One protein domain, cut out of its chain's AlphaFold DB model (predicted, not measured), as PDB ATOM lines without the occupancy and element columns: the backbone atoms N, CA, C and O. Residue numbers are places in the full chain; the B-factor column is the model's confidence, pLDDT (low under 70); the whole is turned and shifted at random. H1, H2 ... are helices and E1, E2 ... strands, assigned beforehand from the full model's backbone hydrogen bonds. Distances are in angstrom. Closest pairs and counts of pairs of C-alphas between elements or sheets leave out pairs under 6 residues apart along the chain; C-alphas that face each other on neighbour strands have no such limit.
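This is residues 13 to 101 of the 102 residues of the protein "t(6)A37 threonylcarbamoyladenosine biosynthesis protein TsaE" of Legionella feeleii (UniProt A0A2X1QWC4). A two-stranded hairpin, E1 and E2, stands in the middle of a loose row, with the helix pair H1 and H2 at one end and H3 at the other end. H2, E1 and H3 run nearly the same way, E2 runs back against them, H1 is slanted across H2, and two long links loop out past the hairpin, residues 24 to 41 on the side of E2 and residues 53 to 66 on the side of E1. The printed part has 89 residues with three named helices and two named strands in the order H1, H2, E1, E2, H3; the sheet has the order E1 - E2 and is antiparallel, and the class is mixed, helices and strands, with 44 residues, under half, in named elements. It is compact, with a radius of gyration of the C-alphas of 13.3 A, and the C-alphas span 37 by 30 by 23 A.

Start at H1, residues 13 to 23, and look from there to H2, residues 42 to 52: they touch, and their closest C-alphas are those of Ala 19 and Met 49, 4.6 A apart. They run the same way at a steep tilt of 57 degrees. Go on to E1, residues 67 to 71, and E2, residues 76 to 80, a hairpin of antiparallel neighbours with 160 degrees between their directions. Look there for N 70 and O 77, 2.8 A apart, and N 68 and O 79, 3.0 A apart, both within hydrogen-bond range. H2 and E2 are near each other, with 5 pairs of C-alphas within 10 A. The closest C-alphas of H2 and E1 are those of Leu 50 and Tyr 70, 8.0 A apart. After E2 in the chain comes H3, residues 88 to 99; the closest C-alphas of E1 and H3 are those of Leu 67 and Ile 94, 6.7 A apart. H3 is apart from H1 and H2. In H1, H2 and H3 every O i to N i+4 pair is within hydrogen-bond range.

Find C-alpha 13 at (-32.308, -19.599, -58.397); from there H1 runs 15.1 A to C-alpha 23. H2 covers 15.5 A from C-alpha 42 at (-34.424, -12.140, -47.199) to C-alpha 52. E1 covers 13.4 A from C-alpha 67 to C-alpha 71, and E2 covers 13.1 A from C-alpha 76 to C-alpha 80. H3, the longest helix, runs 17.1 A from C-alpha 88 to C-alpha 99 at (-45.427, -20.138, -24.478).

The two C-alphas farthest apart are those of Gln 13 and Thr 89, at 38.1 A. The printed part has no cut. The links H1 to H2, 18 residues, and H2 to E1, 14 residues, are long; E1 to E2 is tight, and E2 to H3 is short. The mean pLDDT of the printed part is 87.5; look for values under 70 at residues 84, 86 and 100 to 101.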
ATOM      1  N   GLN A  13     -32.551 -18.155 -58.349       96.38
ATOM      2  CA  GLN A  13     -32.308 -19.599 -58.397       96.38
ATOM      3  C   GLN A  13     -31.085 -19.974 -57.555       96.38
ATOM      4  O   GLN A  13     -31.119 -20.959 -56.818       96.38
ATOM      5  N   TYR A  14     -30.027 -19.157 -57.588       96.62
ATOM      6  CA  TYR A  14     -28.866 -19.350 -56.709       96.62
ATOM      7  C   TYR A  14     -29.231 -19.177 -55.232       96.62
ATOM      8  O   TYR A  14     -28.763 -19.943 -54.387       96.62
ATOM      9  N   SER A  15     -30.087 -18.200 -54.923       96.12
ATOM     10  CA  SER A  15     -30.575 -17.976 -53.557       96.12
ATOM     11  C   SER A  15     -31.386 -19.174 -53.056       96.12
ATOM     12  O   SER A  15     -31.162 -19.651 -51.944       96.12
ATOM     13  N   GLU A  16     -32.281 -19.705 -53.890       96.94
ATOM     14  CA  GLU A  16     -33.090 -20.887 -53.585       96.94
ATOM     15  C   GLU A  16     -32.231 -22.147 -53.419       96.94
ATOM     16  O   GLU A  16     -32.420 -22.907 -52.467       96.94
ATOM     17  N   ALA A  17     -31.240 -22.347 -54.291       96.94
ATOM     18  CA  ALA A  17     -30.317 -23.474 -54.206       96.94
ATOM     19  C   ALA A  17     -29.461 -23.423 -52.931       96.94
ATOM     20  O   ALA A  17     -29.281 -24.445 -52.264       96.94
ATOM     21  N   LEU A  18     -28.950 -22.242 -52.560       96.88
ATOM     22  CA  LEU A  18     -28.215 -22.072 -51.307       96.88
ATOM     23  C   LEU A  18     -29.123 -22.317 -50.096       96.88
ATOM     24  O   LEU A  18     -28.717 -23.027 -49.177       96.88
ATOM     25  N   ALA A  19     -30.349 -21.797 -50.110       97.12
ATOM     26  CA  ALA A  19     -31.325 -22.015 -49.048       97.12
ATOM     27  C   ALA A  19     -31.658 -23.505 -48.859       97.12
ATOM     28  O   ALA A  19     -31.711 -23.982 -47.725       97.12
ATOM     29  N   ALA A  20     -31.814 -24.258 -49.951       97.00
ATOM     30  CA  ALA A  20     -32.053 -25.699 -49.902       97.00
ATOM     31  C   ALA A  20     -30.848 -26.480 -49.354       97.00
ATOM     32  O   ALA A  20     -31.012 -27.386 -48.536       97.00
ATOM     33  N   ARG A  21     -29.627 -26.106 -49.755       96.81
ATOM     34  CA  ARG A  21     -28.394 -26.703 -49.215       96.81
ATOM     35  C   ARG A  21     -28.224 -26.406 -47.731       96.81
ATOM     36  O   ARG A  21     -27.820 -27.292 -46.987       96.81
ATOM     37  N   LEU A  22     -28.537 -25.181 -47.309       95.62
ATOM     38  CA  LEU A  22     -28.496 -24.792 -45.904       95.62
ATOM     39  C   LEU A  22     -29.516 -25.600 -45.092       95.62
ATOM     40  O   LEU A  22     -29.143 -26.179 -44.078       95.62
ATOM     41  N   ALA A  23     -30.761 -25.700 -45.578       95.75
ATOM     42  CA  ALA A  23     -31.846 -26.457 -44.950       95.75
ATOM     43  C   ALA A  23     -31.465 -27.913 -44.637       95.75
ATOM     44  O   ALA A  23     -31.772 -28.402 -43.552       95.75
ATOM     45  N   ALA A  24     -30.763 -28.586 -45.555       94.88
ATOM     46  CA  ALA A  24     -30.342 -29.980 -45.392       94.88
ATOM     47  C   ALA A  24     -29.350 -30.207 -44.235       94.88
ATOM     48  O   ALA A  24     -29.190 -31.340 -43.784       94.88
ATOM     49  N   CYS A  25     -28.693 -29.149 -43.759       94.56
ATOM     50  CA  CYS A  25     -27.680 -29.216 -42.707       94.56
ATOM     51  C   CYS A  25     -28.151 -28.612 -41.375       94.56
ATOM     52  O   CYS A  25     -27.357 -28.532 -40.438       94.56
ATOM     53  N   LEU A  26     -29.401 -28.141 -41.280       94.31
ATOM     54  CA  LEU A  26     -29.901 -27.514 -40.059       94.31
ATOM     55  C   LEU A  26     -30.226 -28.558 -38.992       94.31
ATOM     56  O   LEU A  26     -30.931 -29.533 -39.238       94.31
ATOM     57  N   THR A  27     -29.779 -28.286 -37.772       93.12
ATOM     58  CA  THR A  27     -30.103 -29.066 -36.577       93.12
ATOM     59  C   THR A  27     -30.470 -28.115 -35.447       93.12
ATOM     60  O   THR A  27     -29.788 -27.110 -35.248       93.12
ATOM     61  N   ALA A  28     -31.533 -28.419 -34.703       92.31
ATOM     62  CA  ALA A  28     -31.905 -27.651 -33.518       92.31
ATOM     63  C   ALA A  28     -31.020 -28.014 -32.303       92.31
ATOM     64  O   ALA A  28     -30.559 -29.156 -32.218       92.31
ATOM     65  N   PRO A  29     -30.831 -27.092 -31.337       93.62
ATOM     66  CA  PRO A  29     -31.276 -25.695 -31.352       93.62
ATOM     67  C   PRO A  29     -30.354 -24.808 -32.204       93.62
ATOM     68  O   PRO A  29     -29.133 -24.939 -32.160       93.62
ATOM     69  N   LEU A  30     -30.936 -23.878 -32.963       93.25
ATOM     70  CA  LEU A  30     -30.192 -22.933 -33.796       93.25
ATOM     71  C   LEU A  30     -30.984 -21.637 -33.978       93.25
ATOM     72  O   LEU A  30     -32.200 -21.669 -34.145       93.25
ATOM     73  N   VAL A  31     -30.270 -20.512 -34.012       94.06
ATOM     74  CA  VAL A  31     -30.815 -19.206 -34.393       94.06
ATOM     75  C   VAL A  31     -30.100 -18.732 -35.652       94.06
ATOM     76  O   VAL A  31     -28.873 -18.653 -35.684       94.06
ATOM     77  N   LEU A  32     -30.875 -18.412 -36.688       94.25
ATOM     78  CA  LEU A  32     -30.386 -17.815 -37.928       94.25
ATOM     79  C   LEU A  32     -30.892 -16.378 -38.015       94.25
ATOM     80  O   LEU A  32     -32.098 -16.141 -37.950       94.25
ATOM     81  N   THR A  33     -29.980 -15.426 -38.189       93.12
ATOM     82  CA  THR A  33     -30.322 -14.018 -38.393       93.12
ATOM     83  C   THR A  33     -30.120 -13.640 -39.856       93.12
ATOM     84  O   THR A  33     -29.145 -14.032 -40.495       93.12
ATOM     85  N   PHE A  34     -31.065 -12.876 -40.400       92.56
ATOM     86  CA  PHE A  34     -31.015 -12.372 -41.769       92.56
ATOM     87  C   PHE A  34     -31.039 -10.848 -41.729       92.56
ATOM     88  O   PHE A  34     -32.010 -10.256 -41.259       92.56
ATOM     89  N   SER A  35     -29.991 -10.211 -42.242       90.50
ATOM     90  CA  SER A  35     -29.865  -8.754 -42.311       90.50
ATOM     91  C   SER A  35     -29.730  -8.283 -43.759       90.50
ATOM     92  O   SER A  35     -29.365  -9.041 -44.654       90.50
ATOM     93  N   GLY A  36     -30.099  -7.029 -44.002       89.62
ATOM     94  CA  GLY A  36     -30.065  -6.401 -45.321       89.62
ATOM     95  C   GLY A  36     -31.266  -5.492 -45.544       89.62
ATOM     96  O   GLY A  36     -32.257  -5.572 -44.816       89.62
ATOM     97  N   GLU A  37     -31.199  -4.666 -46.579       89.12
ATOM     98  CA  GLU A  37     -32.229  -3.677 -46.910       89.12
ATOM     99  C   GLU A  37     -33.586  -4.303 -47.282       89.12
ATOM    100  O   GLU A  37     -33.713  -5.509 -47.560       89.12
ATOM    101  N   ILE A  38     -34.640  -3.480 -47.293       87.25
ATOM    102  CA  ILE A  38     -35.923  -3.869 -47.895       87.25
ATOM    103  C   ILE A  38     -35.675  -4.248 -49.358       87.25
ATOM    104  O   ILE A  38     -34.980  -3.554 -50.091       87.25
ATOM    105  N   GLY A  39     -36.233  -5.382 -49.783       87.75
ATOM    106  CA  GLY A  39     -36.039  -5.889 -51.142       87.75
ATOM    107  C   GLY A  39     -34.754  -6.696 -51.356       87.75
ATOM    108  O   GLY A  39     -34.628  -7.315 -52.405       87.75
ATOM    109  N   ALA A  40     -33.865  -6.825 -50.361       91.31
ATOM    110  CA  ALA A  40     -32.627  -7.617 -50.471       91.31
ATOM    111  C   ALA A  40     -32.832  -9.144 -50.641       91.31
ATOM    112  O   ALA A  40     -31.870  -9.898 -50.676       91.31
ATOM    113  N   GLY A  41     -34.078  -9.629 -50.698       92.12
ATOM    114  CA  GLY A  41     -34.380 -11.046 -50.936       92.12
ATOM    115  C   GLY A  41     -34.447 -11.940 -49.691       92.12
ATOM    116  O   GLY A  41     -34.661 -13.141 -49.833       92.12
ATOM    117  N   LYS A  42     -34.356 -11.384 -48.472       93.06
ATOM    118  CA  LYS A  42     -34.424 -12.140 -47.199       93.06
ATOM    119  C   LYS A  42     -35.626 -13.092 -47.127       93.06
ATOM    120  O   LYS A  42     -35.466 -14.295 -46.949       93.06
ATOM    121  N   THR A  43     -36.838 -12.571 -47.336       91.62
ATOM    122  CA  THR A  43     -38.070 -13.376 -47.299       91.62
ATOM    123  C   THR A  43     -38.091 -14.442 -48.394       91.62
ATOM    124  O   THR A  43     -38.602 -15.537 -48.170       91.62
ATOM    125  N   THR A  44     -37.536 -14.153 -49.574       93.75
ATOM    126  CA  THR A  44     -37.413 -15.127 -50.669       93.75
ATOM    127  C   THR A  44     -36.521 -16.293 -50.253       93.75
ATOM    128  O   THR A  44     -36.932 -17.445 -50.371       93.75
ATOM    129  N   PHE A  45     -35.359 -16.000 -49.668       96.38
ATOM    130  CA  PHE A  45     -34.438 -17.013 -49.155       96.38
ATOM    131  C   PHE A  45     -35.079 -17.870 -48.052       96.38
ATOM    132  O   PHE A  45     -35.056 -19.098 -48.122       96.38
ATOM    133  N   ILE A  46     -35.718 -17.240 -47.059       95.62
ATOM    134  CA  ILE A  46     -36.368 -17.947 -45.941       95.62
ATOM    135  C   ILE A  46     -37.505 -18.847 -46.441       95.62
ATOM    136  O   ILE A  46     -37.633 -19.987 -45.993       95.62
ATOM    137  N   ARG A  47     -38.309 -18.381 -47.407       95.81
ATOM    138  CA  ARG A  47     -39.351 -19.205 -48.039       95.81
ATOM    139  C   ARG A  47     -38.760 -20.433 -48.716       95.81
ATOM    140  O   ARG A  47     -39.277 -21.526 -48.507       95.81
ATOM    141  N   ALA A  48     -37.696 -20.265 -49.495       96.81
ATOM    142  CA  ALA A  48     -37.027 -21.373 -50.165       96.81
ATOM    143  C   ALA A  48     -36.471 -22.396 -49.161       96.81
ATOM    144  O   ALA A  48     -36.678 -23.599 -49.323       96.81
ATOM    145  N   MET A  49     -35.866 -21.919 -48.070       96.94
ATOM    146  CA  MET A  49     -35.370 -22.757 -46.977       96.94
ATOM    147  C   MET A  49     -36.504 -23.563 -46.323       96.94
ATOM    148  O   MET A  49     -36.417 -24.782 -46.217       96.94
ATOM    149  N   LEU A  50     -37.606 -22.910 -45.943       96.06
ATOM    150  CA  LEU A  50     -38.776 -23.565 -45.342       96.06
ATOM    151  C   LEU A  50     -39.442 -24.573 -46.295       96.06
ATOM    152  O   LEU A  50     -39.885 -25.638 -45.863       96.06
ATOM    153  N   ARG A  51     -39.482 -24.278 -47.602       95.88
ATOM    154  CA  ARG A  51     -39.934 -25.236 -48.625       95.88
ATOM    155  C   ARG A  51     -39.041 -26.472 -48.662       95.88
ATOM    156  O   ARG A  51     -39.570 -27.582 -48.658       95.88
ATOM    157  N   ALA A  52     -37.721 -26.292 -48.647       96.06
ATOM    158  CA  ALA A  52     -36.761 -27.394 -48.617       96.06
ATOM    159  C   ALA A  52     -36.857 -28.230 -47.326       96.06
ATOM    160  O   ALA A  52     -36.676 -29.443 -47.371       96.06
ATOM    161  N   LEU A  53     -37.241 -27.614 -46.203       95.56
ATOM    162  CA  LEU A  53     -37.553 -28.306 -44.943       95.56
ATOM    163  C   LEU A  53     -38.903 -29.058 -44.959       95.56
ATOM    164  O   LEU A  53     -39.261 -29.732 -43.989       95.56
ATOM    165  N   GLY A  54     -39.657 -28.977 -46.058       95.06
ATOM    166  CA  GLY A  54     -40.883 -29.743 -46.275       95.06
ATOM    167  C   GLY A  54     -42.177 -29.016 -45.914       95.06
ATOM    168  O   GLY A  54     -43.237 -29.645 -45.926       95.06
ATOM    169  N   VAL A  55     -42.142 -27.710 -45.633       95.25
ATOM    170  CA  VAL A  55     -43.366 -26.924 -45.422       95.25
ATOM    171  C   VAL A  55     -44.155 -26.864 -46.729       95.25
ATOM    172  O   VAL A  55     -43.664 -26.352 -47.737       95.25
ATOM    173  N   LYS A  56     -45.401 -27.349 -46.720       91.94
ATOM    174  CA  LYS A  56     -46.291 -27.368 -47.903       91.94
ATOM    175  C   LYS A  56     -47.352 -26.265 -47.896       91.94
ATOM    176  O   LYS A  56     -47.835 -25.876 -48.952       91.94
ATOM    177  N   SER A  57     -47.692 -25.731 -46.724       91.25
ATOM    178  CA  SER A  57     -48.682 -24.659 -46.550       91.25
ATOM    179  C   SER A  57     -48.189 -23.308 -47.086       91.25
ATOM    180  O   SER A  57     -47.046 -23.169 -47.520       91.25
ATOM    181  N   ALA A  58     -49.031 -22.277 -47.103       90.81
ATOM    182  CA  ALA A  58     -48.584 -20.936 -47.484       90.81
ATOM    183  C   ALA A  58     -47.518 -20.406 -46.500       90.81
ATOM    184  O   ALA A  58     -47.739 -20.410 -45.294       90.81
ATOM    185  N   ILE A  59     -46.387 -19.912 -47.021       93.38
ATOM    186  CA  ILE A  59     -45.315 -19.305 -46.215       93.38
ATOM    187  C   ILE A  59     -45.374 -17.789 -46.394       93.38
ATOM    188  O   ILE A  59     -45.050 -17.246 -47.460       93.38
ATOM    189  N   LYS A  60     -45.814 -17.098 -45.348       87.25
ATOM    190  CA  LYS A  60     -45.999 -15.646 -45.341       87.25
ATOM    191  C   LYS A  60     -44.784 -14.963 -44.718       87.25
ATOM    192  O   LYS A  60     -44.020 -15.579 -43.986       87.25
ATOM    193  N   SER A  61     -44.593 -13.689 -45.057       83.56
ATOM    194  CA  SER A  61     -43.692 -12.848 -44.266       83.56
ATOM    195  C   SER A  61     -44.444 -12.480 -42.985       83.56
ATOM    196  O   SER A  61     -45.564 -11.975 -43.123       83.56
ATOM    197  N   PRO A  62     -43.887 -12.698 -41.783       81.69
ATOM    198  CA  PRO A  62     -44.517 -12.346 -40.513       81.69
ATOM    199  C   PRO A  62     -44.535 -10.832 -40.256       81.69
ATOM    200  O   PRO A  62     -44.596 -10.388 -39.121       81.69
ATOM    201  N   THR A  63     -44.526 -10.004 -41.300       75.25
ATOM    202  CA  THR A  63     -44.396  -8.548 -41.194       75.25
ATOM    203  C   THR A  63     -45.513  -7.902 -40.361       75.25
ATOM    204  O   THR A  63     -45.300  -6.837 -39.801       75.25
ATOM    205  N   PHE A  64     -46.693  -8.527 -40.262       74.25
ATOM    206  CA  PHE A  64     -47.782  -8.068 -39.385       74.25
ATOM    207  C   PHE A  64     -48.051  -8.995 -38.197       74.25
ATOM    208  O   PHE A  64     -48.561  -8.541 -37.183       74.25
ATOM    209  N   SER A  65     -47.762 -10.294 -38.319       74.81
ATOM    210  CA  SER A  65     -47.995 -11.269 -37.247       74.81
ATOM    211  C   SER A  65     -46.830 -11.381 -36.263       74.81
ATOM    212  O   SER A  65     -46.996 -12.048 -35.239       74.81
ATOM    213  N   LEU A  66     -45.688 -10.748 -36.574       82.81
ATOM    214  CA  LEU A  66     -44.383 -10.760 -35.891       82.81
ATOM    215  C   LEU A  66     -43.708 -12.136 -35.812       82.81
ATOM    216  O   LEU A  66     -42.487 -12.233 -35.923       82.81
ATOM    217  N   LEU A  67     -44.504 -13.198 -35.702       88.00
ATOM    218  CA  LEU A  67     -44.100 -14.590 -35.632       88.00
ATOM    219  C   LEU A  67     -45.035 -15.464 -36.477       88.00
ATOM    220  O   LEU A  67     -46.260 -15.428 -36.327       88.00
ATOM    221  N   GLU A  68     -44.434 -16.332 -37.284       91.00
ATOM    222  CA  GLU A  68     -45.089 -17.486 -37.899       91.00
ATOM    223  C   GLU A  68     -44.339 -18.769 -37.522       91.00
ATOM    224  O   GLU A  68     -43.109 -18.828 -37.596       91.00
ATOM    225  N   SER A  69     -45.084 -19.808 -37.151       91.94
ATOM    226  CA  SER A  69     -44.535 -21.111 -36.770       91.94
ATOM    227  C   SER A  69     -44.817 -22.142 -37.857       91.94
ATOM    228  O   SER A  69     -45.943 -22.255 -38.345       91.94
ATOM    229  N   TYR A  70     -43.804 -22.926 -38.212       93.12
ATOM    230  CA  TYR A  70     -43.888 -23.948 -39.247       93.12
ATOM    231  C   TYR A  70     -43.428 -25.300 -38.711       93.12
ATOM    232  O   TYR A  70     -42.270 -25.467 -38.321       93.12
ATOM    233  N   GLN A  71     -44.327 -26.284 -38.764       92.12
ATOM    234  CA  GLN A  71     -43.963 -27.677 -38.548       92.12
ATOM    235  C   GLN A  71     -43.283 -28.215 -39.812       92.12
ATOM    236  O   GLN A  71     -43.921 -28.374 -40.857       92.12
ATOM    237  N   CYS A  72     -41.982 -28.473 -39.714       89.88
ATOM    238  CA  CYS A  72     -41.201 -29.153 -40.743       89.88
ATOM    239  C   CYS A  72     -41.084 -30.647 -40.393       89.88
ATOM    240  O   CYS A  72     -41.581 -31.081 -39.354       89.88
ATOM    241  N   GLN A  73     -40.435 -31.455 -41.242       81.50
ATOM    242  CA  GLN A  73     -40.363 -32.909 -41.007       81.50
ATOM    243  C   GLN A  73     -39.733 -33.280 -39.655       81.50
ATOM    244  O   GLN A  73     -40.292 -34.096 -38.930       81.50
ATOM    245  N   TYR A  74     -38.597 -32.666 -39.313       85.31
ATOM    246  CA  TYR A  74     -37.828 -32.988 -38.100       85.31
ATOM    247  C   TYR A  74     -37.541 -31.762 -37.224       85.31
ATOM    248  O   TYR A  74     -36.810 -31.862 -36.245       85.31
ATOM    249  N   LEU A  75     -38.073 -30.595 -37.598       91.12
ATOM    250  CA  LEU A  75     -37.787 -29.313 -36.959       91.12
ATOM    251  C   LEU A  75     -39.073 -28.503 -36.807       91.12
ATOM    252  O   LEU A  75     -39.913 -28.475 -37.707       91.12
ATOM    253  N   GLN A  76     -39.180 -27.786 -35.697       92.69
ATOM    254  CA  GLN A  76     -40.131 -26.697 -35.544       92.69
ATOM    255  C   GLN A  76     -39.386 -25.393 -35.827       92.69
ATOM    256  O   GLN A  76     -38.353 -25.122 -35.215       92.69
ATOM    257  N   VAL A  77     -39.868 -24.616 -36.797       94.50
ATOM    258  CA  VAL A  77     -39.221 -23.361 -37.196       94.50
ATOM    259  C   VAL A  77     -40.121 -22.188 -36.850       94.50
ATOM    260  O   VAL A  77     -41.271 -22.133 -37.281       94.50
ATOM    261  N   HIS A  78     -39.562 -21.228 -36.123       93.12
ATOM    262  CA  HIS A  78     -40.192 -19.954 -35.813       93.12
ATOM    263  C   HIS A  78     -39.548 -18.864 -36.668       93.12
ATOM    264  O   HIS A  78     -38.348 -18.606 -36.568       93.12
ATOM    265  N   HIS A  79     -40.334 -18.263 -37.556       92.25
ATOM    266  CA  HIS A  79     -39.902 -17.168 -38.410       92.25
ATOM    267  C   HIS A  79     -40.362 -15.851 -37.795       92.25
ATOM    268  O   HIS A  79     -41.563 -15.621 -37.662       92.25
ATOM    269  N   PHE A  80     -39.399 -14.995 -37.465       89.56
ATOM    270  CA  PHE A  80     -39.633 -13.659 -36.931       89.56
ATOM    271  C   PHE A  80     -39.293 -12.593 -37.969       89.56
ATOM    272  O   PHE A  80     -38.295 -12.719 -38.683       89.56
ATOM    273  N   ASP A  81     -40.087 -11.528 -38.021       86.00
ATOM    274  CA  ASP A  81     -39.777 -10.318 -38.789       86.00
ATOM    275  C   ASP A  81     -39.736  -9.137 -37.819       86.00
ATOM    276  O   ASP A  81     -40.762  -8.572 -37.448       86.00
ATOM    277  N   LEU A  82     -38.522  -8.810 -37.370       79.81
ATOM    278  CA  LEU A  82     -38.277  -7.792 -36.347       79.81
ATOM    279  C   LEU A  82     -38.175  -6.376 -36.932       79.81
ATOM    280  O   LEU A  82     -37.975  -5.428 -36.181       79.81
ATOM    281  N   TYR A  83     -38.294  -6.207 -38.258       73.81
ATOM    282  CA  TYR A  83     -38.135  -4.898 -38.907       73.81
ATOM    283  C   TYR A  83     -39.136  -3.854 -38.388       73.81
ATOM    284  O   TYR A  83     -38.887  -2.654 -38.484       73.81
ATOM    285  N   ARG A  84     -40.277  -4.310 -37.862       69.38
ATOM    286  CA  ARG A  84     -41.365  -3.457 -37.377       69.38
ATOM    287  C   ARG A  84     -41.522  -3.436 -35.866       69.38
ATOM    288  O   ARG A  84     -42.494  -2.854 -35.410       69.38
ATOM    289  N   ILE A  85     -40.603  -4.046 -35.117       70.38
ATOM    290  CA  ILE A  85     -40.676  -3.953 -33.663       70.38
ATOM    291  C   ILE A  85     -40.273  -2.540 -33.260       70.38
ATOM    292  O   ILE A  85     -39.123  -2.134 -33.449       70.38
ATOM    293  N   HIS A  86     -41.242  -1.788 -32.757       69.38
ATOM    294  CA  HIS A  86     -41.065  -0.398 -32.350       69.38
ATOM    295  C   HIS A  86     -41.158  -0.218 -30.830       69.38
ATOM    296  O   HIS A  86     -40.690   0.804 -30.332       69.38
ATOM    297  N   ASP A  87     -41.717  -1.198 -30.110       72.94
ATOM    298  CA  ASP A  87     -41.952  -1.136 -28.665       72.94
ATOM    299  C   ASP A  87     -41.748  -2.503 -27.977       72.94
ATOM    300  O   ASP A  87     -41.922  -3.563 -28.581       72.94
ATOM    301  N   GLU A  88     -41.391  -2.480 -26.692       72.25
ATOM    302  CA  GLU A  88     -41.176  -3.658 -25.839       72.25
ATOM    303  C   GLU A  88     -42.448  -4.510 -25.699       72.25
ATOM    304  O   GLU A  88     -42.368  -5.735 -25.602       72.25
ATOM    305  N   THR A  89     -43.627  -3.892 -25.794       71.25
ATOM    306  CA  THR A  89     -44.927  -4.584 -25.749       71.25
ATOM    307  C   THR A  89     -45.122  -5.593 -26.892       71.25
ATOM    308  O   THR A  89     -45.812  -6.603 -26.735       71.25
ATOM    309  N   GLU A  90     -44.470  -5.395 -28.043       71.81
ATOM    310  CA  GLU A  90     -44.500  -6.344 -29.164       71.81
ATOM    311  C   GLU A  90     -43.628  -7.585 -28.902       71.81
ATOM    312  O   GLU A  90     -43.913  -8.666 -29.427       71.81
ATOM    313  N   LEU A  91     -42.604  -7.466 -28.047       75.56
ATOM    314  CA  LEU A  91     -41.805  -8.605 -27.581       75.56
ATOM    315  C   LEU A  91     -42.597  -9.473 -26.597       75.56
ATOM    316  O   LEU A  91     -42.532 -10.698 -26.686       75.56
ATOM    317  N   GLU A  92     -43.403  -8.864 -25.723       75.94
ATOM    318  CA  GLU A  92     -44.313  -9.596 -24.828       75.94
ATOM    319  C   GLU A  92     -45.345 -10.416 -25.621       75.94
ATOM    320  O   GLU A  92     -45.635 -11.565 -25.283       75.94
ATOM    321  N   TYR A  93     -45.857  -9.871 -26.732       74.75
ATOM    322  CA  TYR A  93     -46.755 -10.605 -27.631       74.75
ATOM    323  C   TYR A  93     -46.085 -11.839 -28.256       74.75
ATOM    324  O   TYR A  93     -46.715 -12.894 -28.402       74.75
ATOM    325  N   ILE A  94     -44.807 -11.722 -28.623       78.88
ATOM    326  CA  ILE A  94     -44.016 -12.844 -29.137       78.88
ATOM    327  C   ILE A  94     -43.840 -13.917 -28.056       78.88
ATOM    328  O   ILE A  94     -44.060 -15.098 -28.339       78.88
ATOM    329  N   ASP A  95     -43.484 -13.517 -26.835       76.69
ATOM    330  CA  ASP A  95     -43.282 -14.434 -25.709       76.69
ATOM    331  C   ASP A  95     -44.569 -15.198 -25.359       76.69
ATOM    332  O   ASP A  95     -44.576 -16.431 -25.262       76.69
ATOM    333  N   TYR A  96     -45.703 -14.490 -25.310       76.12
ATOM    334  CA  TYR A  96     -47.018 -15.103 -25.129       76.12
ATOM    335  C   TYR A  96     -47.325 -16.150 -26.209       76.12
ATOM    336  O   TYR A  96     -47.835 -17.236 -25.912       76.12
ATOM    337  N   LYS A  97     -47.000 -15.865 -27.477       74.50
ATOM    338  CA  LYS A  97     -47.215 -16.841 -28.548       74.50
ATOM    339  C   LYS A  97     -46.339 -18.071 -28.386       74.50
ATOM    340  O   LYS A  97     -46.853 -19.169 -28.548       74.50
ATOM    341  N   LEU A  98     -45.053 -17.913 -28.085       75.50
ATOM    342  CA  LEU A  98     -44.135 -19.046 -27.936       75.50
ATOM    343  C   LEU A  98     -44.534 -19.960 -26.774       75.50
ATOM    344  O   LEU A  98     -44.480 -21.180 -26.914       75.50
ATOM    345  N   THR A  99     -44.986 -19.383 -25.661       74.88
ATOM    346  CA  THR A  99     -45.427 -20.138 -24.478       74.88
ATOM    347  C   THR A  99     -46.779 -20.823 -24.671       74.88
ATOM    348  O   THR A  99     -47.001 -21.883 -24.099       74.88
ATOM    349  N   SER A 100     -47.652 -20.288 -25.531       64.81
ATOM    350  CA  SER A 100     -48.961 -20.885 -25.846       64.81
ATOM    351  C   SER A 100     -48.898 -22.106 -26.783       64.81
ATOM    352  O   SER A 100     -49.927 -22.736 -27.024       64.81
ATOM    353  N   PHE A 101     -47.728 -22.425 -27.350       56.25
ATOM    354  CA  PHE A 101     -47.513 -23.596 -28.217       56.25
ATOM    355  C   PHE A 101     -46.814 -24.776 -27.508       56.25
ATOM    356  O   PHE A 101     -46.464 -25.741 -28.189       56.25
TER     357      PHE A 101